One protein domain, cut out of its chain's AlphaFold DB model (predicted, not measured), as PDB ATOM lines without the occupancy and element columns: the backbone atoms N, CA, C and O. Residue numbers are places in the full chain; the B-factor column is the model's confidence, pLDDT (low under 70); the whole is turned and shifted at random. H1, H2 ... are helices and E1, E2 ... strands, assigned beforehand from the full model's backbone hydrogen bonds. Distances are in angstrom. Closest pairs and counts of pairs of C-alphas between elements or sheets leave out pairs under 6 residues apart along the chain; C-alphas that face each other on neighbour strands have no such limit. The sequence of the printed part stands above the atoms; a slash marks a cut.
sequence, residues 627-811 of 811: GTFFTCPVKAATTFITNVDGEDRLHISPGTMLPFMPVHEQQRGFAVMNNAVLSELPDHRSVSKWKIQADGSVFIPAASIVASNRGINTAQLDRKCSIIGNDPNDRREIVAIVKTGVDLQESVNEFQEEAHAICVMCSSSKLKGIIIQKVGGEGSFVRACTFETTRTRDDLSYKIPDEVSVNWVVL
ATOM      1  N   GLY A 627     -11.904 -47.223 118.952       93.50
ATOM      2  CA  GLY A 627     -12.440 -46.032 119.605       93.50
ATOM      3  C   GLY A 627     -13.944 -46.068 119.866       93.50
ATOM      4  O   GLY A 627     -14.423 -45.461 120.830       93.50
ATOM      5  N   THR A 628     -14.700 -46.846 119.087       91.00
ATOM      6  CA  THR A 628     -16.132 -47.066 119.345       91.00
ATOM      7  C   THR A 628     -16.368 -47.611 120.758       91.00
ATOM      8  O   THR A 628     -17.329 -47.209 121.413       91.00
ATOM      9  N   PHE A 629     -15.446 -48.423 121.288       93.00
ATOM     10  CA  PHE A 629     -15.533 -48.988 122.636       93.00
ATOM     11  C   PHE A 629     -15.788 -47.917 123.710       93.00
ATOM     12  O   PHE A 629     -16.629 -48.109 124.585       93.00
ATOM     13  N   PHE A 630     -15.127 -46.758 123.601       92.62
ATOM     14  CA  PHE A 630     -15.236 -45.658 124.568       92.62
ATOM     15  C   PHE A 630     -16.320 -44.631 124.228       92.62
ATOM     16  O   PHE A 630     -16.680 -43.818 125.075       92.62
ATOM     17  N   THR A 631     -16.837 -44.640 122.997       89.75
ATOM     18  CA  THR A 631     -17.912 -43.728 122.559       89.75
ATOM     19  C   THR A 631     -19.285 -44.389 122.549       89.75
ATOM     20  O   THR A 631     -20.270 -43.742 122.201       89.75
ATOM     21  N   CYS A 632     -19.375 -45.660 122.952       83.00
ATOM     22  CA  CYS A 632     -20.646 -46.349 123.101       83.00
ATOM     23  C   CYS A 632     -21.547 -45.552 124.048       83.00
ATOM     24  O   CYS A 632     -21.139 -45.341 125.195       83.00
ATOM     25  N   PRO A 633     -22.731 -45.080 123.622       73.19
ATOM     26  CA  PRO A 633     -23.649 -44.395 124.514       73.19
ATOM     27  C   PRO A 633     -24.123 -45.400 125.562       73.19
ATOM     28  O   PRO A 633     -24.929 -46.286 125.298       73.19
ATOM     29  N   VAL A 634     -23.573 -45.281 126.762       67.06
ATOM     30  CA  VAL A 634     -24.116 -45.913 127.957       67.06
ATOM     31  C   VAL A 634     -25.094 -44.878 128.496       67.06
ATOM     32  O   VAL A 634     -24.722 -43.705 128.565       67.06
ATOM     33  N   LYS A 635     -26.340 -45.252 128.829       60.41
ATOM     34  CA  LYS A 635     -27.198 -44.385 129.658       60.41
ATOM     35  C   LYS A 635     -26.403 -44.117 130.941       60.41
ATOM     36  O   LYS A 635     -26.227 -45.014 131.761       60.41
ATOM     37  N   ALA A 636     -25.750 -42.960 130.977       44.41
ATOM     38  CA  ALA A 636     -24.668 -42.669 131.898       44.41
ATOM     39  C   ALA A 636     -25.221 -42.594 133.319       44.41
ATOM     40  O   ALA A 636     -26.330 -42.120 133.505       44.41
ATOM     41  N   ALA A 637     -24.428 -43.027 134.300       48.66
ATOM     42  CA  ALA A 637     -24.599 -42.687 135.710       48.66
ATOM     43  C   ALA A 637     -26.027 -42.856 136.250       48.66
ATOM     44  O   ALA A 637     -26.800 -41.905 136.323       48.66
ATOM     45  N   THR A 638     -26.373 -44.046 136.729       46.53
ATOM     46  CA  THR A 638     -27.595 -44.156 137.517       46.53
ATOM     47  C   THR A 638     -27.399 -43.549 138.894       46.53
ATOM     48  O   THR A 638     -26.530 -43.988 139.652       46.53
ATOM     49  N   THR A 639     -28.234 -42.576 139.231       42.69
ATOM     50  CA  THR A 639     -28.648 -42.340 140.599       42.69
ATOM     51  C   THR A 639     -29.452 -43.524 141.108       42.69
ATOM     52  O   THR A 639     -30.497 -43.864 140.561       42.69
ATOM     53  N   PHE A 640     -28.964 -44.170 142.157       51.44
ATOM     54  CA  PHE A 640     -29.787 -45.074 142.950       51.44
ATOM     55  C   PHE A 640     -30.001 -44.443 144.318       51.44
ATOM     56  O   PHE A 640     -29.087 -43.874 144.918       51.44
ATOM     57  N   ILE A 641     -31.247 -44.485 144.777       48.78
ATOM     58  CA  ILE A 641     -31.596 -44.073 146.125       48.78
ATOM     59  C   ILE A 641     -31.270 -45.259 147.023       48.78
ATOM     60  O   ILE A 641     -31.957 -46.277 146.976       48.78
ATOM     61  N   THR A 642     -30.209 -45.161 147.817       52.69
ATOM     62  CA  THR A 642     -30.031 -46.106 148.921       52.69
ATOM     63  C   THR A 642     -30.699 -45.520 150.146       52.69
ATOM     64  O   THR A 642     -30.354 -44.411 150.560       52.69
ATOM     65  N   ASN A 643     -31.610 -46.276 150.746       52.25
ATOM     66  CA  ASN A 643     -32.109 -45.949 152.067       52.25
ATOM     67  C   ASN A 643     -31.043 -46.369 153.090       52.25
ATOM     68  O   ASN A 643     -30.924 -47.544 153.438       52.25
ATOM     69  N   VAL A 644     -30.196 -45.421 153.488       62.06
ATOM     70  CA  VAL A 644     -29.187 -45.633 154.531       62.06
ATOM     71  C   VAL A 644     -29.708 -44.920 155.766       62.06
ATOM     72  O   VAL A 644     -29.893 -43.706 155.749       62.06
ATOM     73  N   ASP A 645     -29.986 -45.688 156.819       75.38
ATOM     74  CA  ASP A 645     -30.506 -45.192 158.099       75.38
ATOM     75  C   ASP A 645     -31.890 -44.509 158.030       75.38
ATOM     76  O   ASP A 645     -32.190 -43.621 158.825       75.38
ATOM     77  N   GLY A 646     -32.765 -44.916 157.104       72.94
ATOM     78  CA  GLY A 646     -34.094 -44.311 156.944       72.94
ATOM     79  C   GLY A 646     -34.114 -43.077 156.038       72.94
ATOM     80  O   GLY A 646     -35.198 -42.575 155.743       72.94
ATOM     81  N   GLU A 647     -32.951 -42.603 155.574       60.62
ATOM     82  CA  GLU A 647     -32.840 -41.503 154.618       60.62
ATOM     83  C   GLU A 647     -32.506 -42.007 153.216       60.62
ATOM     84  O   GLU A 647     -31.520 -42.714 152.983       60.62
ATOM     85  N   ASP A 648     -33.317 -41.569 152.262       62.09
ATOM     86  CA  ASP A 648     -33.113 -41.779 150.838       62.09
ATOM     87  C   ASP A 648     -31.926 -40.933 150.353       62.09
ATOM     88  O   ASP A 648     -32.044 -39.735 150.082       62.09
ATOM     89  N   ARG A 649     -30.744 -41.552 150.256       62.66
ATOM     90  CA  ARG A 649     -29.540 -40.912 149.716       62.66
ATOM     91  C   ARG A 649     -29.409 -41.193 148.230       62.66
ATOM     92  O   ARG A 649     -29.286 -42.338 147.808       62.66
ATOM     93  N   LEU A 650     -29.396 -40.121 147.446       55.44
ATOM     94  CA  LEU A 650     -29.170 -40.156 146.008       55.44
ATOM     95  C   LEU A 650     -27.678 -40.414 145.721       55.44
ATOM     96  O   LEU A 650     -26.856 -39.502 145.817       55.44
ATOM     97  N   HIS A 651     -27.316 -41.646 145.366       58.59
ATOM     98  CA  HIS A 651     -25.956 -41.989 144.950       58.59
ATOM     99  C   HIS A 651     -25.810 -41.834 143.444       58.59
ATOM    100  O   HIS A 651     -26.239 -42.706 142.699       58.59
ATOM    101  N   ILE A 652     -25.178 -40.749 142.991       56.09
ATOM    102  CA  ILE A 652     -24.769 -40.601 141.589       56.09
ATOM    103  C   ILE A 652     -23.593 -41.557 141.357       56.09
ATOM    104  O   ILE A 652     -22.484 -41.290 141.826       56.09
ATOM    105  N   SER A 653     -23.814 -42.671 140.651       61.41
ATOM    106  CA  SER A 653     -22.690 -43.473 140.163       61.41
ATOM    107  C   SER A 653     -21.893 -42.628 139.167       61.41
ATOM    108  O   SER A 653     -22.503 -42.104 138.237       61.41
ATOM    109  N   PRO A 654     -20.564 -42.485 139.298       61.00
ATOM    110  CA  PRO A 654     -19.766 -41.865 138.245       61.00
ATOM    111  C   PRO A 654     -20.032 -42.585 136.910       61.00
ATOM    112  O   PRO A 654     -20.215 -43.806 136.881       61.00
ATOM    113  N   GLY A 655     -20.145 -41.822 135.820       66.44
ATOM    114  CA  GLY A 655     -20.279 -42.398 134.481       66.44
ATOM    115  C   GLY A 655     -19.043 -43.229 134.147       66.44
ATOM    116  O   GLY A 655     -17.940 -42.829 134.500       66.44
ATOM    117  N   THR A 656     -19.227 -44.372 133.487       81.81
ATOM    118  CA  THR A 656     -18.134 -45.277 133.108       81.81
ATOM    119  C   THR A 656     -17.599 -44.958 131.710       81.81
ATOM    120  O   THR A 656     -18.336 -44.529 130.815       81.81
ATOM    121  N   MET A 657     -16.317 -45.230 131.490       89.12
ATOM    122  CA  MET A 657     -15.729 -45.301 130.150       89.12
ATOM    123  C   MET A 657     -16.026 -46.612 129.417       89.12
ATOM    124  O   MET A 657     -15.871 -46.676 128.196       89.12
ATOM    125  N   LEU A 658     -16.415 -47.656 130.146       90.81
ATOM    126  CA  LEU A 658     -16.619 -48.990 129.603       90.81
ATOM    127  C   LEU A 658     -18.041 -49.130 129.046       90.81
ATOM    128  O   LEU A 658     -18.980 -48.555 129.588       90.81
ATOM    129  N   PRO A 659     -18.259 -49.940 128.000       87.31
ATOM    130  CA  PRO A 659     -19.596 -50.166 127.456       87.31
ATOM    131  C   PRO A 659     -20.459 -51.088 128.342       87.31
ATOM    132  O   PRO A 659     -21.548 -51.490 127.944       87.31
ATOM    133  N   PHE A 660     -19.981 -51.448 129.535       85.62
ATOM    134  CA  PHE A 660     -20.667 -52.283 130.514       85.62
ATOM    135  C   PHE A 660     -20.355 -51.795 131.933       85.62
ATOM    136  O   PHE A 660     -19.302 -51.220 132.191       85.62
ATOM    137  N   MET A 661     -21.262 -52.073 132.867       75.88
ATOM    138  CA  MET A 661     -21.111 -51.800 134.303       75.88
ATOM    139  C   MET A 661     -21.598 -53.003 135.119       75.88
ATOM    140  O   MET A 661     -22.319 -53.840 134.575       75.88
ATOM    141  N   PRO A 662     -21.315 -53.115 136.423       66.50
ATOM    142  CA  PRO A 662     -22.069 -54.039 137.267       66.50
ATOM    143  C   PRO A 662     -23.555 -53.630 137.215       66.50
ATOM    144  O   PRO A 662     -23.874 -52.453 137.367       66.50
ATOM    145  N   VAL A 663     -24.466 -54.552 136.891       58.81
ATOM    146  CA  VAL A 663     -25.916 -54.270 136.908       58.81
ATOM    147  C   VAL A 663     -26.380 -54.310 138.363       58.81
ATOM    148  O   VAL A 663     -26.241 -55.352 138.999       58.81
ATOM    149  N   HIS A 664     -26.985 -53.237 138.877       60.06
ATOM    150  CA  HIS A 664     -27.971 -53.406 139.951       60.06
ATOM    151  C   HIS A 664     -29.237 -53.985 139.310       60.06
ATOM    152  O   HIS A 664     -29.653 -53.471 138.275       60.06
ATOM    153  N   GLU A 665     -29.835 -55.036 139.878       54.66
ATOM    154  CA  GLU A 665     -30.913 -55.852 139.266       54.66
ATOM    155  C   GLU A 665     -32.046 -55.055 138.585       54.66
ATOM    156  O   GLU A 665     -32.606 -55.517 137.596       54.66
ATOM    157  N   GLN A 666     -32.313 -53.827 139.034       52.06
ATOM    158  CA  GLN A 666     -33.315 -52.909 138.478       52.06
ATOM    159  C   GLN A 666     -32.907 -52.190 137.168       52.06
ATOM    160  O   GLN A 666     -33.673 -51.373 136.669       52.06
ATOM    161  N   GLN A 667     -31.717 -52.445 136.605       54.78
ATOM    162  CA  GLN A 667     -31.139 -51.678 135.479       54.78
ATOM    163  C   GLN A 667     -30.848 -52.515 134.219       54.78
ATOM    164  O   GLN A 667     -29.986 -52.156 133.409       54.78
ATOM    165  N   ARG A 668     -31.527 -53.655 134.047       51.53
ATOM    166  CA  ARG A 668     -31.486 -54.424 132.789       51.53
ATOM    167  C   ARG A 668     -32.309 -53.726 131.701       51.53
ATOM    168  O   ARG A 668     -33.251 -53.006 132.010       51.53
ATOM    169  N   GLY A 669     -31.933 -53.930 130.437       49.69
ATOM    170  CA  GLY A 669     -32.566 -53.268 129.286       49.69
ATOM    171  C   GLY A 669     -31.766 -52.077 128.749       49.69
ATOM    172  O   GLY A 669     -32.340 -51.062 128.358       49.69
ATOM    173  N   PHE A 670     -30.427 -52.163 128.747       52.53
ATOM    174  CA  PHE A 670     -29.570 -51.156 128.115       52.53
ATOM    175  C   PHE A 670     -29.825 -51.122 126.600       52.53
ATOM    176  O   PHE A 670     -29.150 -51.777 125.807       52.53
ATOM    177  N   ALA A 671     -30.816 -50.332 126.192       47.66
ATOM    178  CA  ALA A 671     -31.081 -50.009 124.806       47.66
ATOM    179  C   ALA A 671     -29.929 -49.150 124.270       47.66
ATOM    180  O   ALA A 671     -29.946 -47.922 124.379       47.66
ATOM    181  N   VAL A 672     -28.928 -49.783 123.660       50.59
ATOM    182  CA  VAL A 672     -28.103 -49.097 122.660       50.59
ATOM    183  C   VAL A 672     -28.936 -49.023 121.384       50.59
ATOM    184  O   VAL A 672     -28.707 -49.760 120.436       50.59
ATOM    185  N   MET A 673     -29.949 -48.153 121.374       49.91
ATOM    186  CA  MET A 673     -30.630 -47.798 120.135       49.91
ATOM    187  C   MET A 673     -29.844 -46.733 119.357       49.91
ATOM    188  O   MET A 673     -29.340 -45.750 119.902       49.91
ATOM    189  N   ASN A 674     -29.810 -46.958 118.045       48.19
ATOM    190  CA  ASN A 674     -29.672 -46.021 116.926       48.19
ATOM    191  C   ASN A 674     -28.345 -45.302 116.636       48.19
ATOM    192  O   ASN A 674     -28.143 -44.956 115.477       48.19
ATOM    193  N   ASN A 675     -27.394 -45.156 117.565       45.81
ATOM    194  CA  ASN A 675     -26.104 -44.490 117.248       45.81
ATOM    195  C   ASN A 675     -24.881 -45.416 117.191       45.81
ATOM    196  O   ASN A 675     -23.748 -44.948 117.023       45.81
ATOM    197  N   ALA A 676     -25.117 -46.723 117.315       43.22
ATOM    198  CA  ALA A 676     -24.146 -47.770 117.018       43.22
ATOM    199  C   ALA A 676     -24.271 -48.285 115.574       43.22
ATOM    200  O   ALA A 676     -23.755 -49.361 115.275       43.22
ATOM    201  N   VAL A 677     -24.886 -47.511 114.664       51.41
ATOM    202  CA  VAL A 677     -24.370 -47.489 113.290       51.41
ATOM    203  C   VAL A 677     -22.918 -47.066 113.459       51.41
ATOM    204  O   VAL A 677     -22.630 -45.910 113.786       51.41
ATOM    205  N   LEU A 678     -22.035 -48.065 113.475       54.16
ATOM    206  CA  LEU A 678     -20.620 -47.879 113.715       54.16
ATOM    207  C   LEU A 678     -20.172 -46.910 112.650       54.16
ATOM    208  O   LEU A 678     -20.148 -47.228 111.468       54.16
ATOM    209  N   SER A 679     -19.855 -45.696 113.076       56.88
ATOM    210  CA  SER A 679     -19.215 -44.789 112.162       56.88
ATOM    211  C   SER A 679     -17.904 -45.469 111.792       56.88
ATOM    212  O   SER A 679     -17.085 -45.671 112.688       56.88
ATOM    213  N   GLU A 680     -17.692 -45.796 110.516       67.81
ATOM    214  CA  GLU A 680     -16.408 -46.274 109.967       67.81
ATOM    215  C   GLU A 680     -15.297 -45.205 110.084       67.81
ATOM    216  O   GLU A 680     -14.353 -45.141 109.297       67.81
ATOM    217  N   LEU A 681     -15.423 -44.289 111.046       81.88
ATOM    218  CA  LEU A 681     -14.436 -43.286 111.347       81.88
ATOM    219  C   LEU A 681     -13.192 -43.996 111.865       81.88
ATOM    220  O   LEU A 681     -13.277 -44.736 112.845       81.88
ATOM    221  N   PRO A 682     -12.032 -43.725 111.254       90.31
ATOM    222  CA  PRO A 682     -10.771 -44.178 111.795       90.31
ATOM    223  C   PRO A 682     -10.598 -43.705 113.236       90.31
ATOM    224  O   PRO A 682     -10.904 -42.556 113.584       90.31
ATOM    225  N   ASP A 683     -10.037 -44.583 114.057       94.62
ATOM    226  CA  ASP A 683      -9.599 -44.226 115.395       94.62
ATOM    227  C   ASP A 683      -8.589 -43.085 115.343       94.62
ATOM    228  O   ASP A 683      -7.646 -43.073 114.543       94.62
ATOM    229  N   HIS A 684      -8.734 -42.138 116.264       95.62
ATOM    230  CA  HIS A 684      -7.670 -41.187 116.502       95.62
ATOM    231  C   HIS A 684      -6.456 -41.930 117.081       95.62
ATOM    232  O   HIS A 684      -6.577 -42.738 118.005       95.62
ATOM    233  N   ARG A 685      -5.249 -41.613 116.593       96.19
ATOM    234  CA  ARG A 685      -4.003 -42.328 116.946       96.19
ATOM    235  C   ARG A 685      -3.745 -42.457 118.453       96.19
ATOM    236  O   ARG A 685      -3.103 -43.413 118.884       96.19
ATOM    237  N   SER A 686      -4.236 -41.506 119.253       96.75
ATOM    238  CA  SER A 686      -4.074 -41.519 120.710       96.75
ATOM    239  C   SER A 686      -4.803 -42.681 121.377       96.75
ATOM    240  O   SER A 686      -4.318 -43.173 122.390       96.75
ATOM    241  N   VAL A 687      -5.930 -43.131 120.813       96.75
ATOM    242  CA  VAL A 687      -6.780 -44.172 121.405       96.75
ATOM    243  C   VAL A 687      -5.995 -45.454 121.598       96.75
ATOM    244  O   VAL A 687      -6.070 -46.019 122.674       96.75
ATOM    245  N   SER A 688      -5.166 -45.854 120.630       95.69
ATOM    246  CA  SER A 688      -4.321 -47.061 120.703       95.69
ATOM    247  C   SER A 688      -3.374 -47.122 121.915       95.69
ATOM    248  O   SER A 688      -2.841 -48.184 122.237       95.69
ATOM    249  N   LYS A 689      -3.133 -45.984 122.582       96.81
ATOM    250  CA  LYS A 689      -2.261 -45.861 123.758       96.81
ATOM    251  C   LYS A 689      -3.024 -45.991 125.077       96.81
ATOM    252  O   LYS A 689      -2.387 -46.047 126.130       96.81
ATOM    253  N   TRP A 690      -4.355 -45.979 125.038       97.50
ATOM    254  CA  TRP A 690      -5.202 -46.041 126.224       97.50
ATOM    255  C   TRP A 690      -5.180 -47.453 126.803       97.50
ATOM    256  O   TRP A 690      -5.004 -48.436 126.081       97.50
ATOM    257  N   LYS A 691      -5.308 -47.558 128.127       97.06
ATOM    258  CA  LYS A 691      -5.236 -48.844 128.827       97.06
ATOM    259  C   LYS A 691      -6.374 -48.970 129.818       97.06
ATOM    260  O   LYS A 691      -6.510 -48.129 130.699       97.06
ATOM    261  N   ILE A 692      -7.142 -50.046 129.689       96.75
ATOM    262  CA  ILE A 692      -8.161 -50.418 130.668       96.75
ATOM    263  C   ILE A 692      -7.448 -51.067 131.858       96.75
ATOM    264  O   ILE A 692      -6.563 -51.909 131.677       96.75
ATOM    265  N   GLN A 693      -7.805 -50.646 133.064       95.50
ATOM    266  CA  GLN A 693      -7.252 -51.130 134.323       95.50
ATOM    267  C   GLN A 693      -8.191 -52.158 134.969       95.50
ATOM    268  O   GLN A 693      -9.352 -52.311 134.589       95.50
ATOM    269  N   ALA A 694      -7.669 -52.904 135.943       92.25
ATOM    270  CA  ALA A 694      -8.400 -53.974 136.624       92.25
ATOM    271  C   ALA A 694      -9.658 -53.487 137.366       92.25
ATOM    272  O   ALA A 694     -10.629 -54.228 137.481       92.25
ATOM    273  N   ASP A 695      -9.638 -52.248 137.851       90.81
ATOM    274  CA  ASP A 695     -10.750 -51.607 138.557       90.81
ATOM    275  C   ASP A 695     -11.819 -51.020 137.615       90.81
ATOM    276  O   ASP A 695     -12.835 -50.520 138.089       90.81
ATOM    277  N   GLY A 696     -11.625 -51.112 136.294       91.19
ATOM    278  CA  GLY A 696     -12.526 -50.550 135.284       91.19
ATOM    279  C   GLY A 696     -12.154 -49.154 134.802       91.19
ATOM    280  O   GLY A 696     -12.681 -48.723 133.777       91.19
ATOM    281  N   SER A 697     -11.202 -48.488 135.460       93.38
ATOM    282  CA  SER A 697     -10.716 -47.186 135.012       93.38
ATOM    283  C   SER A 697      -9.895 -47.293 133.721       93.38
ATOM    284  O   SER A 697      -9.371 -48.351 133.354       93.38
ATOM    285  N   VAL A 698      -9.786 -46.181 132.999       96.38
ATOM    286  CA  VAL A 698      -9.032 -46.066 131.752       96.38
ATOM    287  C   VAL A 698      -7.909 -45.057 131.936       96.38
ATOM    288  O   VAL A 698      -8.140 -43.860 132.116       96.38
ATOM    289  N   PHE A 699      -6.675 -45.539 131.831       97.12
ATOM    290  CA  PHE A 699      -5.495 -44.690 131.793       97.12
ATOM    291  C   PHE A 699      -5.304 -44.110 130.388       97.12
ATOM    292  O   PHE A 699      -5.140 -44.843 129.405       97.12
ATOM    293  N   ILE A 700      -5.287 -42.782 130.311       97.81
ATOM    294  CA  ILE A 700      -5.163 -41.990 129.089       97.81
ATOM    295  C   ILE A 700      -3.830 -41.229 129.147       97.81
ATOM    296  O   ILE A 700      -3.762 -40.131 129.704       97.81
ATOM    297  N   PRO A 701      -2.739 -41.768 128.569       97.81
ATOM    298  CA  PRO A 701      -1.460 -41.056 128.541       97.81
ATOM    299  C   PRO A 701      -1.519 -39.824 127.630       97.81
ATOM    300  O   PRO A 701      -0.880 -38.807 127.901       97.81
ATOM    301  N   ALA A 702      -2.315 -39.901 126.562       97.38
ATOM    302  CA  ALA A 702      -2.454 -38.850 125.572       97.38
ATOM    303  C   ALA A 702      -3.862 -38.818 124.965       97.38
ATOM    304  O   ALA A 702      -4.510 -39.857 124.818       97.38
ATOM    305  N   ALA A 703      -4.316 -37.627 124.582       96.94
ATOM    306  CA  ALA A 703      -5.656 -37.380 124.061       96.94
ATOM    307  C   ALA A 703      -5.649 -36.283 122.986       96.94
ATOM    308  O   ALA A 703      -4.807 -35.388 123.003       96.94
ATOM    309  N   SER A 704      -6.603 -36.337 122.056       95.56
ATOM    310  CA  SER A 704      -6.866 -35.252 121.104       95.56
ATOM    311  C   SER A 704      -7.964 -34.344 121.659       95.56
ATOM    312  O   SER A 704      -9.152 -34.631 121.495       95.56
ATOM    313  N   ILE A 705      -7.578 -33.254 122.322       94.94
ATOM    314  CA  ILE A 705      -8.524 -32.331 122.961       94.94
ATOM    315  C   ILE A 705      -9.093 -31.369 121.914       94.94
ATOM    316  O   ILE A 705      -8.349 -30.667 121.232       94.94
ATOM    317  N   VAL A 706     -10.418 -31.340 121.785       93.44
ATOM    318  CA  VAL A 706     -11.131 -30.515 120.798       93.44
ATOM    319  C   VAL A 706     -11.864 -29.317 121.385       93.44
ATOM    320  O   VAL A 706     -12.143 -28.372 120.652       93.44
ATOM    321  N   ALA A 707     -12.167 -29.354 122.678       93.81
ATOM    322  CA  ALA A 707     -12.712 -28.239 123.442       93.81
ATOM    323  C   ALA A 707     -12.341 -28.425 124.918       93.81
ATOM    324  O   ALA A 707     -12.210 -29.557 125.392       93.81
ATOM    325  N   SER A 708     -12.145 -27.322 125.636       94.44
ATOM    326  CA  SER A 708     -11.796 -27.330 127.061       94.44
ATOM    327  C   SER A 708     -12.243 -26.038 127.731       94.44
ATOM    328  O   SER A 708     -12.097 -24.966 127.143       94.44
ATOM    329  N   ASN A 709     -12.716 -26.108 128.975       94.19
ATOM    330  CA  ASN A 709     -13.037 -24.916 129.771       94.19
ATOM    331  C   ASN A 709     -11.822 -24.346 130.544       94.19
ATOM    332  O   ASN A 709     -11.955 -23.369 131.279       94.19
ATOM    333  N   ARG A 710     -10.618 -24.919 130.372       91.06
ATOM    334  CA  ARG A 710      -9.367 -24.491 131.040       91.06
ATOM    335  C   ARG A 710      -8.382 -23.735 130.137       91.06
ATOM    336  O   ARG A 710      -7.208 -23.615 130.475       91.06
ATOM    337  N   GLY A 711      -8.850 -23.162 129.028       71.44
ATOM    338  CA  GLY A 711      -8.063 -22.183 128.267       71.44
ATOM    339  C   GLY A 711      -7.244 -22.741 127.102       71.44
ATOM    340  O   GLY A 711      -6.302 -22.085 126.658       71.44
ATOM    341  N   ILE A 712      -7.616 -23.901 126.551       70.81
ATOM    342  CA  ILE A 712      -7.192 -24.242 125.187       70.81
ATOM    343  C   ILE A 712      -8.039 -23.384 124.252       70.81
ATOM    344  O   ILE A 712      -9.233 -23.619 124.099       70.81
ATOM    345  N   ASN A 713      -7.431 -22.350 123.673       62.09
ATOM    346  CA  ASN A 713      -8.121 -21.450 122.760       62.09
ATOM    347  C   ASN A 713      -8.347 -22.163 121.416       62.09
ATOM    348  O   ASN A 713      -7.572 -22.014 120.476       62.09
ATOM    349  N   THR A 714      -9.396 -22.981 121.338       63.66
ATOM    350  CA  THR A 714      -9.838 -23.678 120.120       63.66
ATOM    351  C   THR A 714     -10.709 -22.790 119.226       63.66
ATOM    352  O   THR A 714     -11.386 -23.315 118.346       63.66
ATOM    353  N   ALA A 715     -10.666 -21.460 119.422       52.19
ATOM    354  CA  ALA A 715     -11.553 -20.409 118.894       52.19
ATOM    355  C   ALA A 715     -11.718 -20.301 117.361       52.19
ATOM    356  O   ALA A 715     -12.202 -19.291 116.864       52.19
ATOM    357  N   GLN A 716     -11.333 -21.310 116.588       56.47
ATOM    358  CA  GLN A 716     -11.483 -21.342 115.136       56.47
ATOM    359  C   GLN A 716     -12.550 -22.313 114.627       56.47
ATOM    360  O   GLN A 716     -12.618 -22.526 113.421       56.47
ATOM    361  N   LEU A 717     -13.355 -22.939 115.486       60.94
ATOM    362  CA  LEU A 717     -14.203 -24.046 115.048       60.94
ATOM    363  C   LEU A 717     -15.610 -23.947 115.655       60.94
ATOM    364  O   LEU A 717     -15.839 -24.463 116.744       60.94
ATOM    365  N   ASP A 718     -16.537 -23.316 114.925       67.25
ATOM    366  CA  ASP A 718     -17.985 -23.455 115.161       67.25
ATOM    367  C   ASP A 718     -18.353 -24.919 114.898       67.25
ATOM    368  O   ASP A 718     -18.358 -25.395 113.759       67.25
ATOM    369  N   ARG A 719     -18.543 -25.686 115.974       76.81
ATOM    370  CA  ARG A 719     -18.779 -27.131 115.894       76.81
ATOM    371  C   ARG A 719     -20.159 -27.427 116.409       76.81
ATOM    372  O   ARG A 719     -20.331 -27.869 117.545       76.81
ATOM    373  N   LYS A 720     -21.131 -27.253 115.518       89.38
ATOM    374  CA  LYS A 720     -22.453 -27.840 115.692       89.38
ATOM    375  C   LYS A 720     -22.298 -29.349 115.860       89.38
ATOM    376  O   LYS A 720     -21.671 -30.039 115.052       89.38
ATOM    377  N   CYS A 721     -22.811 -29.855 116.968       90.25
ATOM    378  CA  CYS A 721     -22.708 -31.257 117.318       90.25
ATOM    379  C   CYS A 721     -24.006 -31.773 117.929       90.25
ATOM    380  O   CYS A 721     -24.889 -31.013 118.338       90.25
ATOM    381  N   SER A 722     -24.107 -33.094 117.944       89.88
ATOM    382  CA  SER A 722     -25.066 -33.839 118.733       89.88
ATOM    383  C   SER A 722     -24.350 -34.361 119.971       89.88
ATOM    384  O   SER A 722     -23.347 -35.064 119.846       89.88
ATOM    385  N   ILE A 723     -24.844 -34.015 121.154       88.94
ATOM    386  CA  ILE A 723     -24.324 -34.474 122.443       88.94
ATOM    387  C   ILE A 723     -25.358 -35.390 123.077       88.94
ATOM    388  O   ILE A 723     -26.545 -35.074 123.090       88.94
ATOM    389  N   ILE A 724     -24.886 -36.521 123.592       85.56
ATOM    390  CA  ILE A 724     -25.693 -37.524 124.285       85.56
ATOM    391  C   ILE A 724     -25.010 -37.830 125.605       85.56
ATOM    392  O   ILE A 724     -23.873 -38.310 125.619       85.56
ATOM    393  N   GLY A 725     -25.685 -37.548 126.710       81.12
ATOM    394  CA  GLY A 725     -25.160 -37.775 128.051       81.12
ATOM    395  C   GLY A 725     -26.026 -37.113 129.112       81.12
ATOM    396  O   GLY A 725     -27.176 -36.764 128.849       81.12
ATOM    397  N   ASN A 726     -25.453 -36.948 130.301       72.94
ATOM    398  CA  ASN A 726     -26.126 -36.275 131.409       72.94
ATOM    399  C   ASN A 726     -26.170 -34.763 131.177       72.94
ATOM    400  O   ASN A 726     -25.187 -34.188 130.704       72.94
ATOM    401  N   ASP A 727     -27.280 -34.118 131.544       75.56
ATOM    402  CA  ASP A 727     -27.326 -32.658 131.591       75.56
ATOM    403  C   ASP A 727     -26.436 -32.168 132.741       75.56
ATOM    404  O   ASP A 727     -26.679 -32.535 133.895       75.56
ATOM    405  N   PRO A 728     -25.420 -31.325 132.489       72.38
ATOM    406  CA  PRO A 728     -24.633 -30.736 133.569       72.38
ATOM    407  C   PRO A 728     -25.486 -29.915 134.558       72.38
ATOM    408  O   PRO A 728     -25.070 -29.731 135.707       72.38
ATOM    409  N   ASN A 729     -26.669 -29.446 134.139       75.69
ATOM    410  CA  ASN A 729     -27.572 -28.624 134.945       75.69
ATOM    411  C   ASN A 729     -28.631 -29.434 135.707       75.69
ATOM    412  O   ASN A 729     -29.110 -28.966 136.743       75.69
ATOM    413  N   ASP A 730     -28.976 -30.636 135.239       70.50
ATOM    414  CA  ASP A 730     -29.962 -31.504 135.885       70.50
ATOM    415  C   ASP A 730     -29.284 -32.721 136.522       70.50
ATOM    416  O   ASP A 730     -29.048 -33.755 135.904       70.50
ATOM    417  N   ARG A 731     -28.956 -32.584 137.811       63.59
ATOM    418  CA  ARG A 731     -28.389 -33.679 138.616       63.59
ATOM    419  C   ARG A 731     -29.451 -34.637 139.166       63.59
ATOM    420  O   ARG A 731     -29.088 -35.553 139.905       63.59
ATOM    421  N   ARG A 732     -30.743 -34.381 138.926       58.53
ATOM    422  CA  ARG A 732     -31.852 -35.102 139.568       58.53
ATOM    423  C   ARG A 732     -32.466 -36.152 138.655       58.53
ATOM    424  O   ARG A 732     -32.806 -37.218 139.160       58.53
ATOM    425  N   GLU A 733     -32.558 -35.892 137.353       54.69
ATOM    426  CA  GLU A 733     -33.103 -36.850 136.388       54.69
ATOM    427  C   GLU A 733     -32.045 -37.328 135.382       54.69
ATOM    428  O   GLU A 733     -31.423 -36.544 134.671       54.69
ATOM    429  N   ILE A 734     -31.864 -38.650 135.284       53.44
ATOM    430  CA  ILE A 734     -30.993 -39.298 134.285       53.44
ATOM    431  C   ILE A 734     -31.762 -39.426 132.963       53.44
ATOM    432  O   ILE A 734     -31.941 -40.517 132.410       53.44
ATOM    433  N   VAL A 735     -32.291 -38.320 132.452       56.12
ATOM    434  CA  VAL A 735     -32.768 -38.318 131.073       56.12
ATOM    435  C   VAL A 735     -31.532 -38.088 130.224       56.12
ATOM    436  O   VAL A 735     -30.928 -37.022 130.281       56.12
ATOM    437  N   ALA A 736     -31.113 -39.108 129.469       64.88
ATOM    438  CA  ALA A 736     -30.075 -38.927 128.465       64.88
ATOM    439  C   ALA A 736     -30.550 -37.829 127.505       64.88
ATOM    440  O   ALA A 736     -31.445 -38.058 126.690       64.88
ATOM    441  N   ILE A 737     -29.994 -36.624 127.635       72.00
ATOM    442  CA  ILE A 737     -30.404 -35.508 126.795       72.00
ATOM    443  C   ILE A 737     -29.664 -35.640 125.479       72.00
ATOM    444  O   ILE A 737     -28.435 -35.716 125.442       72.00
ATOM    445  N   VAL A 738     -30.430 -35.650 124.395       81.81
ATOM    446  CA  VAL A 738     -29.903 -35.522 123.042       81.81
ATOM    447  C   VAL A 738     -29.979 -34.044 122.662       81.81
ATOM    448  O   VAL A 738     -31.005 -33.566 122.182       81.81
ATOM    449  N   LYS A 739     -28.900 -33.293 122.905       85.19
ATOM    450  CA  LYS A 739     -28.777 -31.906 122.429       85.19
ATOM    451  C   LYS A 739     -28.255 -31.951 120.994       85.19
ATOM    452  O   LYS A 739     -27.159 -32.455 120.783       85.19
ATOM    453  N   THR A 740     -29.003 -31.452 120.009       87.19
ATOM    454  CA  THR A 740     -28.564 -31.412 118.598       87.19
ATOM    455  C   THR A 740     -28.332 -29.979 118.134       87.19
ATOM    456  O   THR A 740     -29.015 -29.057 118.575       87.19
ATOM    457  N   GLY A 741     -27.344 -29.777 117.259       87.81
ATOM    458  CA  GLY A 741     -27.022 -28.449 116.726       87.81
ATOM    459  C   GLY A 741     -26.451 -27.477 117.767       87.81
ATOM    460  O   GLY A 741     -26.503 -26.264 117.563       87.81
ATOM    461  N   VAL A 742     -25.907 -27.989 118.872       91.25
ATOM    462  CA  VAL A 742     -25.269 -27.171 119.914       91.25
ATOM    463  C   VAL A 742     -23.798 -26.943 119.601       91.25
ATOM    464  O   VAL A 742     -23.167 -27.786 118.959       91.25
ATOM    465  N   ASP A 743     -23.251 -25.807 120.033       91.88
ATOM    466  CA  ASP A 743     -21.809 -25.582 119.962       91.88
ATOM    467  C   ASP A 743     -21.092 -26.427 121.029       91.88
ATOM    468  O   ASP A 743     -21.466 -26.443 122.209       91.88
ATOM    469  N   LEU A 744     -20.072 -27.174 120.602       91.75
ATOM    470  CA  LEU A 744     -19.340 -28.082 121.482       91.75
ATOM    471  C   LEU A 744     -18.590 -27.338 122.597       91.75
ATOM    472  O   LEU A 744     -18.529 -27.834 123.720       91.75
ATOM    473  N   GLN A 745     -18.008 -26.172 122.308       92.94
ATOM    474  CA  GLN A 745     -17.250 -25.406 123.294       92.94
ATOM    475  C   GLN A 745     -18.183 -24.758 124.318       92.94
ATOM    476  O   GLN A 745     -17.881 -24.805 125.510       92.94
ATOM    477  N   GLU A 746     -19.323 -24.216 123.885       92.44
ATOM    478  CA  GLU A 746     -20.381 -23.746 124.788       92.44
ATOM    479  C   GLU A 746     -20.837 -24.870 125.723       92.44
ATOM    480  O   GLU A 746     -20.842 -24.687 126.937       92.44
ATOM    481  N   SER A 747     -21.090 -26.063 125.177       91.75
ATOM    482  CA  SER A 747     -21.509 -27.229 125.966       91.75
ATOM    483  C   SER A 747     -20.447 -27.671 126.983       91.75
ATOM    484  O   SER A 747     -20.778 -28.046 128.103       91.75
ATOM    485  N   VAL A 748     -19.154 -27.608 126.638       92.62
ATOM    486  CA  VAL A 748     -18.054 -27.885 127.585       92.62
ATOM    487  C   VAL A 748     -17.934 -26.791 128.656       92.62
ATOM    488  O   VAL A 748     -17.581 -27.087 129.797       92.62
ATOM    489  N   ASN A 749     -18.256 -25.539 128.328       92.88
ATOM    490  CA  ASN A 749     -18.241 -24.425 129.278       92.88
ATOM    491  C   ASN A 749     -19.401 -24.476 130.293       92.88
ATOM    492  O   ASN A 749     -19.299 -23.832 131.335       92.88
ATOM    493  N   GLU A 750     -20.470 -25.240 130.031       92.19
ATOM    494  CA  GLU A 750     -21.563 -25.469 130.996       92.19
ATOM    495  C   GLU A 750     -21.092 -26.247 132.243       92.19
ATOM    496  O   GLU A 750     -21.705 -26.156 133.309       92.19
ATOM    497  N   PHE A 751     -19.989 -26.998 132.149       89.19
ATOM    498  CA  PHE A 751     -19.445 -27.745 133.280       89.19
ATOM    499  C   PHE A 751     -18.730 -26.819 134.276       89.19
ATOM    500  O   PHE A 751     -17.811 -26.082 133.920       89.19
ATOM    501  N   GLN A 752     -19.120 -26.910 135.555       88.25
ATOM    502  CA  GLN A 752     -18.532 -26.125 136.655       88.25
ATOM    503  C   GLN A 752     -17.078 -26.516 136.962       88.25
ATOM    504  O   GLN A 752     -16.270 -25.671 137.345       88.25
ATOM    505  N   GLU A 753     -16.756 -27.801 136.805       90.12
ATOM    506  CA  GLU A 753     -15.416 -28.350 137.031       90.12
ATOM    507  C   GLU A 753     -14.614 -28.405 135.733       90.12
ATOM    508  O   GLU A 753     -15.154 -28.238 134.645       90.12
ATOM    509  N   GLU A 754     -13.313 -28.678 135.840       94.19
ATOM    510  CA  GLU A 754     -12.463 -28.910 134.669       94.19
ATOM    511  C   GLU A 754     -13.065 -29.992 133.757       94.19
ATOM    512  O   GLU A 754     -13.269 -31.129 134.186       94.19
ATOM    513  N   ALA A 755     -13.334 -29.626 132.503       94.12
ATOM    514  CA  ALA A 755     -13.943 -30.498 131.513       94.12
ATOM    515  C   ALA A 755     -13.233 -30.389 130.161       94.12
ATOM    516  O   ALA A 755     -12.804 -29.309 129.737       94.12
ATOM    517  N   HIS A 756     -13.129 -31.530 129.480       95.50
ATOM    518  CA  HIS A 756     -12.450 -31.659 128.193       95.50
ATOM    519  C   HIS A 756     -13.289 -32.512 127.246       95.50
ATOM    520  O   HIS A 756     -13.671 -33.631 127.585       95.50
ATOM    521  N   ALA A 757     -13.530 -32.016 126.034       95.00
ATOM    522  CA  ALA A 757     -14.023 -32.837 124.938       95.00
ATOM    523  C   ALA A 757     -12.830 -33.462 124.206       95.00
ATOM    524  O   ALA A 757     -11.940 -32.760 123.720       95.00
ATOM    525  N   ILE A 758     -12.821 -34.787 124.119       96.06
ATOM    526  CA  ILE A 758     -11.756 -35.593 123.527       96.06
ATOM    527  C   ILE A 758     -12.286 -36.250 122.263       96.06
ATOM    528  O   ILE A 758     -13.274 -36.982 122.301       96.06
ATOM    529  N   CYS A 759     -11.605 -36.030 121.143       95.38
ATOM    530  CA  CYS A 759     -11.850 -36.781 119.922       95.38
ATOM    531  C   CYS A 759     -11.268 -38.194 120.051       95.38
ATOM    532  O   CYS A 759     -10.090 -38.369 120.366       95.38
ATOM    533  N   VAL A 760     -12.123 -39.185 119.809       95.88
ATOM    534  CA  VAL A 760     -11.792 -40.612 119.880       95.88
ATOM    535  C   VAL A 760     -11.710 -41.200 118.473       95.88
ATOM    536  O   VAL A 760     -10.817 -41.991 118.193       95.88
ATOM    537  N   MET A 761     -12.583 -40.768 117.564       94.38
ATOM    538  CA  MET A 761     -12.568 -41.157 116.154       94.38
ATOM    539  C   MET A 761     -12.738 -39.919 115.275       94.38
ATOM    540  O   MET A 761     -13.477 -38.991 115.629       94.38
ATOM    541  N   CYS A 762     -12.062 -39.888 114.129       91.94
ATOM    542  CA  CYS A 762     -12.092 -38.735 113.235       91.94
ATOM    543  C   CYS A 762     -11.892 -39.098 111.767       91.94
ATOM    544  O   CYS A 762     -11.055 -39.924 111.414       91.94
ATOM    545  N   SER A 763     -12.584 -38.360 110.907       87.56
ATOM    546  CA  SER A 763     -12.280 -38.226 109.486       87.56
ATOM    547  C   SER A 763     -12.084 -36.748 109.134       87.56
ATOM    548  O   SER A 763     -12.193 -35.862 109.985       87.56
ATOM    549  N   SER A 764     -11.843 -36.453 107.857       81.81
ATOM    550  CA  SER A 764     -11.811 -35.073 107.357       81.81
ATOM    551  C   SER A 764     -13.160 -34.350 107.455       81.81
ATOM    552  O   SER A 764     -13.199 -33.134 107.286       81.81
ATOM    553  N   SER A 765     -14.263 -35.067 107.688       80.81
ATOM    554  CA  SER A 765     -15.632 -34.535 107.641       80.81
ATOM    555  C   SER A 765     -16.447 -34.768 108.908       80.81
ATOM    556  O   SER A 765     -17.573 -34.280 108.979       80.81
ATOM    557  N   LYS A 766     -15.926 -35.513 109.890       86.44
ATOM    558  CA  LYS A 766     -16.678 -35.885 111.090       86.44
ATOM    559  C   LYS A 766     -15.748 -36.198 112.256       86.44
ATOM    560  O   LYS A 766     -14.718 -36.844 112.080       86.44
ATOM    561  N   LEU A 767     -16.135 -35.768 113.452       91.06
ATOM    562  CA  LEU A 767     -15.474 -36.081 114.712       91.06
ATOM    563  C   LEU A 767     -16.477 -36.753 115.644       91.06
ATOM    564  O   LEU A 767     -17.611 -36.291 115.784       91.06
ATOM    565  N   LYS A 768     -16.034 -37.812 116.314       92.81
ATOM    566  CA  LYS A 768     -16.789 -38.502 117.357       92.81
ATOM    567  C   LYS A 768     -15.911 -38.669 118.584       92.81
ATOM    568  O   LYS A 768     -14.705 -38.918 118.479       92.81
ATOM    569  N   GLY A 769     -16.489 -38.477 119.758       94.50
ATOM    570  CA  GLY A 769     -15.703 -38.427 120.974       94.50
ATOM    571  C   GLY A 769     -16.514 -38.426 122.253       94.50
ATOM    572  O   GLY A 769     -17.708 -38.723 122.264       94.50
ATOM    573  N   ILE A 770     -15.827 -38.098 123.339       94.69
ATOM    574  CA  ILE A 770     -16.367 -38.071 124.697       94.69
ATOM    575  C   ILE A 770     -16.091 -36.726 125.356       94.69
ATOM    576  O   ILE A 770     -15.100 -36.071 125.045       94.69
ATOM    577  N   ILE A 771     -16.949 -36.332 126.288       93.75
ATOM    578  CA  ILE A 771     -16.689 -35.240 127.222       93.75
ATOM    579  C   ILE A 771     -16.368 -35.879 128.566       93.75
ATOM    580  O   ILE A 771     -17.165 -36.669 129.075       93.75
ATOM    581  N   ILE A 772     -15.202 -35.552 129.118       93.62
ATOM    582  CA  ILE A 772     -14.802 -35.965 130.461       93.62
ATOM    583  C   ILE A 772     -14.810 -34.768 131.405       93.62
ATOM    584  O   ILE A 772     -14.492 -33.649 131.000       93.62
ATOM    585  N   GLN A 773     -15.151 -35.017 132.663       92.31
ATOM    586  CA  GLN A 773     -15.199 -34.017 133.724       92.31
ATOM    587  C   GLN A 773     -14.367 -34.490 134.911       92.31
ATOM    588  O   GLN A 773     -14.409 -35.662 135.276       92.31
ATOM    589  N   LYS A 774     -13.606 -33.583 135.516       91.31
ATOM    590  CA  LYS A 774     -12.797 -33.869 136.698       91.31
ATOM    591  C   LYS A 774     -13.681 -34.177 137.903       91.31
ATOM    592  O   LYS A 774     -14.643 -33.456 138.165       91.31
ATOM    593  N   VAL A 775     -13.325 -35.217 138.654       85.81
ATOM    594  CA  VAL A 775     -14.019 -35.609 139.888       85.81
ATOM    595  C   VAL A 775     -12.989 -35.865 140.984       85.81
ATOM    596  O   VAL A 775     -12.156 -36.758 140.867       85.81
ATOM    597  N   GLY A 776     -13.058 -35.092 142.072       79.81
ATOM    598  CA  GLY A 776     -12.182 -35.257 143.238       79.81
ATOM    599  C   GLY A 776     -10.789 -34.616 143.105       79.81
ATOM    600  O   GLY A 776     -10.641 -33.540 142.527       79.81
ATOM    601  N   GLY A 777      -9.782 -35.248 143.732       71.62
ATOM    602  CA  GLY A 777      -8.376 -34.802 143.779       71.62
ATOM    603  C   GLY A 777      -7.589 -35.001 142.469       71.62
ATOM    604  O   GLY A 777      -8.158 -35.366 141.446       71.62
ATOM    605  N   GLU A 778      -6.280 -34.708 142.480       75.19
ATOM    606  CA  GLU A 778      -5.427 -34.575 141.280       75.19
ATOM    607  C   GLU A 778      -5.571 -35.709 140.239       75.19
ATOM    608  O   GLU A 778      -5.176 -36.844 140.479       75.19
ATOM    609  N   GLY A 779      -6.060 -35.359 139.039       79.19
ATOM    610  CA  GLY A 779      -5.919 -36.160 137.812       79.19
ATOM    611  C   GLY A 779      -7.046 -37.145 137.476       79.19
ATOM    612  O   GLY A 779      -6.988 -37.749 136.403       79.19
ATOM    613  N   SER A 780      -8.062 -37.283 138.331       88.38
ATOM    614  CA  SER A 780      -9.185 -38.203 138.107       88.38
ATOM    615  C   SER A 780     -10.350 -37.543 137.372       88.38
ATOM    616  O   SER A 780     -10.793 -36.445 137.720       88.38
ATOM    617  N   PHE A 781     -10.880 -38.239 136.372       92.69
ATOM    618  CA  PHE A 781     -12.008 -37.798 135.556       92.69
ATOM    619  C   PHE A 781     -13.103 -38.864 135.507       92.69
ATOM    620  O   PHE A 781     -12.866 -40.025 135.818       92.69
ATOM    621  N   VAL A 782     -14.294 -38.472 135.070       89.62
ATOM    622  CA  VAL A 782     -15.394 -39.372 134.702       89.62
ATOM    623  C   VAL A 782     -15.890 -39.008 133.314       89.62
ATOM    624  O   VAL A 782     -15.793 -37.849 132.894       89.62
ATOM    625  N   ARG A 783     -16.462 -39.974 132.598       90.25
ATOM    626  CA  ARG A 783     -17.140 -39.696 131.331       90.25
ATOM    627  C   ARG A 783     -18.515 -39.075 131.595       90.25
ATOM    628  O   ARG A 783     -19.374 -39.706 132.202       90.25
ATOM    629  N   ALA A 784     -18.729 -37.859 131.099       87.62
ATOM    630  CA  ALA A 784     -19.987 -37.127 131.242       87.62
ATOM    631  C   ALA A 784     -20.918 -37.321 130.035       87.62
ATOM    632  O   ALA A 784     -22.110 -37.598 130.194       87.62
ATOM    633  N   CYS A 785     -20.379 -37.195 128.818       88.94
ATOM    634  CA  CYS A 785     -21.161 -37.284 127.584       88.94
ATOM    635  C   CYS A 785     -20.373 -37.937 126.443       88.94
ATOM    636  O   CYS A 785     -19.154 -38.099 126.497       88.94
ATOM    637  N   THR A 786     -21.083 -38.258 125.370       91.12
ATOM    638  CA  THR A 786     -20.549 -38.466 124.017       91.12
ATOM    639  C   THR A 786     -20.967 -37.333 123.107       91.12
ATOM    640  O   THR A 786     -22.050 -36.783 123.286       91.12
ATOM    641  N   PHE A 787     -20.138 -37.012 122.117       92.19
ATOM    642  CA  PHE A 787     -20.479 -36.032 121.092       92.19
ATOM    643  C   PHE A 787     -20.156 -36.547 119.689       92.19
ATOM    644  O   PHE A 787     -19.234 -37.344 119.490       92.19
ATOM    645  N   GLU A 788     -20.897 -36.035 118.715       91.12
ATOM    646  CA  GLU A 788     -20.698 -36.276 117.292       91.12
ATOM    647  C   GLU A 788     -20.920 -34.969 116.524       91.12
ATOM    648  O   GLU A 788     -21.968 -34.341 116.652       91.12
ATOM    649  N   THR A 789     -19.931 -34.509 115.756       89.75
ATOM    650  CA  THR A 789     -20.055 -33.252 114.998       89.75
ATOM    651  C   THR A 789     -20.879 -33.458 113.734       89.75
ATOM    652  O   THR A 789     -20.636 -34.416 112.995       89.75
ATOM    653  N   THR A 790     -21.781 -32.528 113.429       75.62
ATOM    654  CA  THR A 790     -22.517 -32.509 112.163       75.62
ATOM    655  C   THR A 790     -21.833 -31.554 111.187       75.62
ATOM    656  O   THR A 790     -21.499 -30.420 111.522       75.62
ATOM    657  N   ARG A 791     -21.582 -32.017 109.959       69.94
ATOM    658  CA  ARG A 791     -20.967 -31.185 108.921       69.94
ATOM    659  C   ARG A 791     -21.974 -30.153 108.412       69.94
ATOM    660  O   ARG A 791     -23.038 -30.530 107.924       69.94
ATOM    661  N   THR A 792     -21.616 -28.872 108.437       63.19
ATOM    662  CA  THR A 792     -22.284 -27.841 107.629       63.19
ATOM    663  C   THR A 792     -21.633 -27.800 106.240       63.19
ATOM    664  O   THR A 792     -20.441 -28.064 106.087       63.19
ATOM    665  N   ARG A 793     -22.430 -27.551 105.192       58.25
ATOM    666  CA  ARG A 793     -22.032 -27.699 103.773       58.25
ATOM    667  C   ARG A 793     -20.784 -26.896 103.371       58.25
ATOM    668  O   ARG A 793     -20.129 -27.274 102.403       58.25
ATOM    669  N   ASP A 794     -20.463 -25.846 104.119       67.56
ATOM    670  CA  ASP A 794     -19.477 -24.835 103.737       67.56
ATOM    671  C   ASP A 794     -18.078 -25.057 104.344       67.56
ATOM    672  O   ASP A 794     -17.118 -24.432 103.893       67.56
ATOM    673  N   ASP A 795     -17.918 -25.984 105.300       64.88
ATOM    674  CA  ASP A 795     -16.617 -26.276 105.915       64.88
ATOM    675  C   ASP A 795     -15.884 -27.410 105.172       64.88
ATOM    676  O   ASP A 795     -16.318 -28.573 105.117       64.88
ATOM    677  N   LEU A 796     -14.768 -27.056 104.527       60.69
ATOM    678  CA  LEU A 796     -14.119 -27.910 103.525       60.69
ATOM    679  C   LEU A 796     -13.140 -28.960 104.071       60.69
ATOM    680  O   LEU A 796     -12.798 -29.867 103.320       60.69
ATOM    681  N   SER A 797     -12.743 -28.939 105.345       69.12
ATOM    682  CA  SER A 797     -12.038 -30.070 105.980       69.12
ATOM    683  C   SER A 797     -11.752 -29.796 107.451       69.12
ATOM    684  O   SER A 797     -11.204 -28.744 107.780       69.12
ATOM    685  N   TYR A 798     -11.994 -30.769 108.329       72.44
ATOM    686  CA  TYR A 798     -11.432 -30.736 109.674       72.44
ATOM    687  C   TYR A 798      -9.930 -31.002 109.618       72.44
ATOM    688  O   TYR A 798      -9.480 -32.025 109.097       72.44
ATOM    689  N   LYS A 799      -9.141 -30.111 110.227       82.75
ATOM    690  CA  LYS A 799      -7.795 -30.485 110.652       82.75
ATOM    691  C   LYS A 799      -7.951 -31.504 111.781       82.75
ATOM    692  O   LYS A 799      -8.541 -31.181 112.815       82.75
ATOM    693  N   ILE A 800      -7.447 -32.720 111.565       82.38
ATOM    694  CA  ILE A 800      -7.377 -33.746 112.611       82.38
ATOM    695  C   ILE A 800      -6.618 -33.127 113.793       82.38
ATOM    696  O   ILE A 800      -5.509 -32.625 113.576       82.38
ATOM    697  N   PRO A 801      -7.209 -33.067 115.000       84.94
ATOM    698  CA  PRO A 801      -6.571 -32.376 116.106       84.94
ATOM    699  C   PRO A 801      -5.298 -33.107 116.534       84.94
ATOM    700  O   PRO A 801      -5.184 -34.327 116.422       84.94
ATOM    701  N   ASP A 802      -4.316 -32.340 116.998       91.50
ATOM    702  CA  ASP A 802      -3.044 -32.898 117.428       91.50
ATOM    703  C   ASP A 802      -3.193 -33.630 118.774       91.50
ATOM    704  O   ASP A 802      -3.982 -33.268 119.647       91.50
ATOM    705  N   GLU A 803      -2.404 -34.688 118.940       95.25
ATOM    706  CA  GLU A 803      -2.317 -35.437 120.192       95.25
ATOM    707  C   GLU A 803      -1.561 -34.635 121.266       95.25
ATOM    708  O   GLU A 803      -0.446 -34.171 121.020       95.25
ATOM    709  N   VAL A 804      -2.133 -34.542 122.470       95.31
ATOM    710  CA  VAL A 804      -1.558 -33.862 123.639       95.31
ATOM    711  C   VAL A 804      -1.303 -34.873 124.759       95.31
ATOM    712  O   VAL A 804      -2.137 -35.737 125.024       95.31
ATOM    713  N   SER A 805      -0.155 -34.762 125.433       96.44
ATOM    714  CA  SER A 805       0.177 -35.570 126.616       96.44
ATOM    715  C   SER A 805      -0.593 -35.067 127.837       96.44
ATOM    716  O   SER A 805      -0.515 -33.881 128.150       96.44
ATOM    717  N   VAL A 806      -1.292 -35.960 128.542       93.81
ATOM    718  CA  VAL A 806      -2.205 -35.581 129.639       93.81
ATOM    719  C   VAL A 806      -2.053 -36.417 130.915       93.81
ATOM    720  O   VAL A 806      -2.111 -35.848 131.999       93.81
ATOM    721  N   ASN A 807      -1.785 -37.726 130.808       95.88
ATOM    722  CA  ASN A 807      -1.709 -38.671 131.939       95.88
ATOM    723  C   ASN A 807      -2.957 -38.675 132.845       95.88
ATOM    724  O   ASN A 807      -2.852 -38.560 134.064       95.88
ATOM    725  N   TRP A 808      -4.140 -38.807 132.250       96.31
ATOM    726  CA  TRP A 808      -5.403 -38.869 132.985       96.31
ATOM    727  C   TRP A 808      -5.773 -40.297 133.378       96.31
ATOM    728  O   TRP A 808      -5.447 -41.252 132.670       96.31
ATOM    729  N   VAL A 809      -6.512 -40.425 134.478       94.69
ATOM    730  CA  VAL A 809      -7.251 -41.641 134.831       94.69
ATOM    731  C   VAL A 809      -8.731 -41.297 134.771       94.69
ATOM    732  O   VAL A 809      -9.184 -40.388 135.466       94.69
ATOM    733  N   VAL A 810      -9.476 -41.986 133.912       92.81
ATOM    734  CA  VAL A 810     -10.923 -41.796 133.774       92.81
ATOM    735  C   VAL A 810     -11.627 -43.004 134.373       92.81
ATOM    736  O   VAL A 810     -11.375 -44.123 133.933       92.81
ATOM    737  N   LEU A 811     -12.453 -42.780 135.390       86.38
ATOM    738  CA  LEU A 811     -13.189 -43.820 136.110       86.38
ATOM    739  C   LEU A 811     -14.320 -44.427 135.266       86.38
ATOM    740  O   LEU A 811     -14.858 -43.726 134.373       86.38
TER     741      LEU A 811
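Overview. This is residues 627 to 811 of the 811 residues of the protein "HET domain-containing protein" of Xylaria flabelliformis (UniProt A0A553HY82). A small closed barrel of five strands, E3, E6, E7, E8 and E9, makes the core, and the hairpin E4 and E5 widens its wall beside E8; the two-stranded hairpin E1 and E2 reaches away from the barrel as an arm. Two short helices, H1 and H2, pack on the outside of the barrel, the wall curling round H2, and the long stretch of residues 653 to 697, with no named element, is tied to E3 near its end by a short pairing. The printed part has 185 residues, with the order H1 E1 E2 E3 E4 E5 H2 E6 E7 E8 E9; the class is mostly strand, though under half of the residues, 79, are in named elements. The barrel sheet is mixed and E1 with E2 is antiparallel. The whole is compact, with a radius of gyration of the C-alphas of 16.4 A, yet elongated in outline, spanning 59 by 31 by 29 A.

Along the chain. H1 is residues 628 to 631, beginning at C-alpha 628 at (-16.132, -47.066, 119.345). E1 is residues 639 to 644, 14.3 A long, and E2 is residues 647 to 652, 15.4 A. E3, residues 698 to 708, measures 19.5 A from its first C-alpha at (-9.032, -46.066, 131.752) and bends by 89 degrees at residue 701. E4 is residues 720 to 725, 16.1 A, and E5 is residues 737 to 743, 14.8 A. H2 follows at once, residues 744 to 749, 8.7 A. E6 is residues 755 to 762, 20.1 A; E7 is residues 767 to 774, 22.3 A; E8 is residues 780 to 789, 26.0 A, and bends by 57 degrees at residue 784. E9, residues 804 to 810, 15.9 A, ends at C-alpha 810 at (-10.923, -41.796, 133.774).

Arrangement. Round the closed ring run E3, E6, E7, E8, E9 and back to E3. E3 and E6 are antiparallel, with N 706 and O 757 at 2.8 A. E6, E7 and E8 form a meander, each strand the antiparallel neighbour of the one before; N 758 and O 770 are 2.8 A apart, and N 771 and O 785 2.8 A. E8 and E9 are parallel, with N 781 and O 809 at 2.9 A. E9 and E3 are antiparallel, with N 700 and O 808 at 2.8 A. The pairing is staggered: E3 pairs with E9 over residues 698 to 703 and with E6 over residues 704 to 708. On one side of E8 lies E7; on the other side lie E9, beside residues 780 to 782, and E4, beside residues 785 to 789. E4 and E8 are antiparallel, with N 722 and O 788 at 2.8 A, and the hairpin E4 and E5 has N 723 and O 739 at 2.8 A. H2 is on the barrel, outside it, at a height over the sheet of 6.5 A; it is over none of the strands, but only just, as 2 of its 6 C-alphas fall on E6. Its closest C-alphas to E3 are those of Gln 745 and Ala 707, 5.4 A apart. H1 is on the barrel too, outside it, at a height of 6.7 A and over none of the strands; the C-alphas of Thr 631 and Gly 769 of E7 are 6.0 A apart. H1 and H2 are apart. The hairpin E1 and E2, with N 649 and O 642 at 2.9 A, has both strands apart from, for instance, E3 and E8. In H2 every O i to N i+4 pair is within hydrogen-bond range; H1 is too short for such a pair.

Size, cuts and confidence. The C-alphas farthest apart are those of Asp 645 and Leu 796, 59.5 A. The printed part has no cut and ends at the chain's last residue, 811. The links E2 to E3, E3 to E4, E4 to E5 and E8 to E9 are long. The mean pLDDT of the printed part is 78.9; 58 residues are under 70, among them residues 634 to 644, 647 to 655 and 662 to 680.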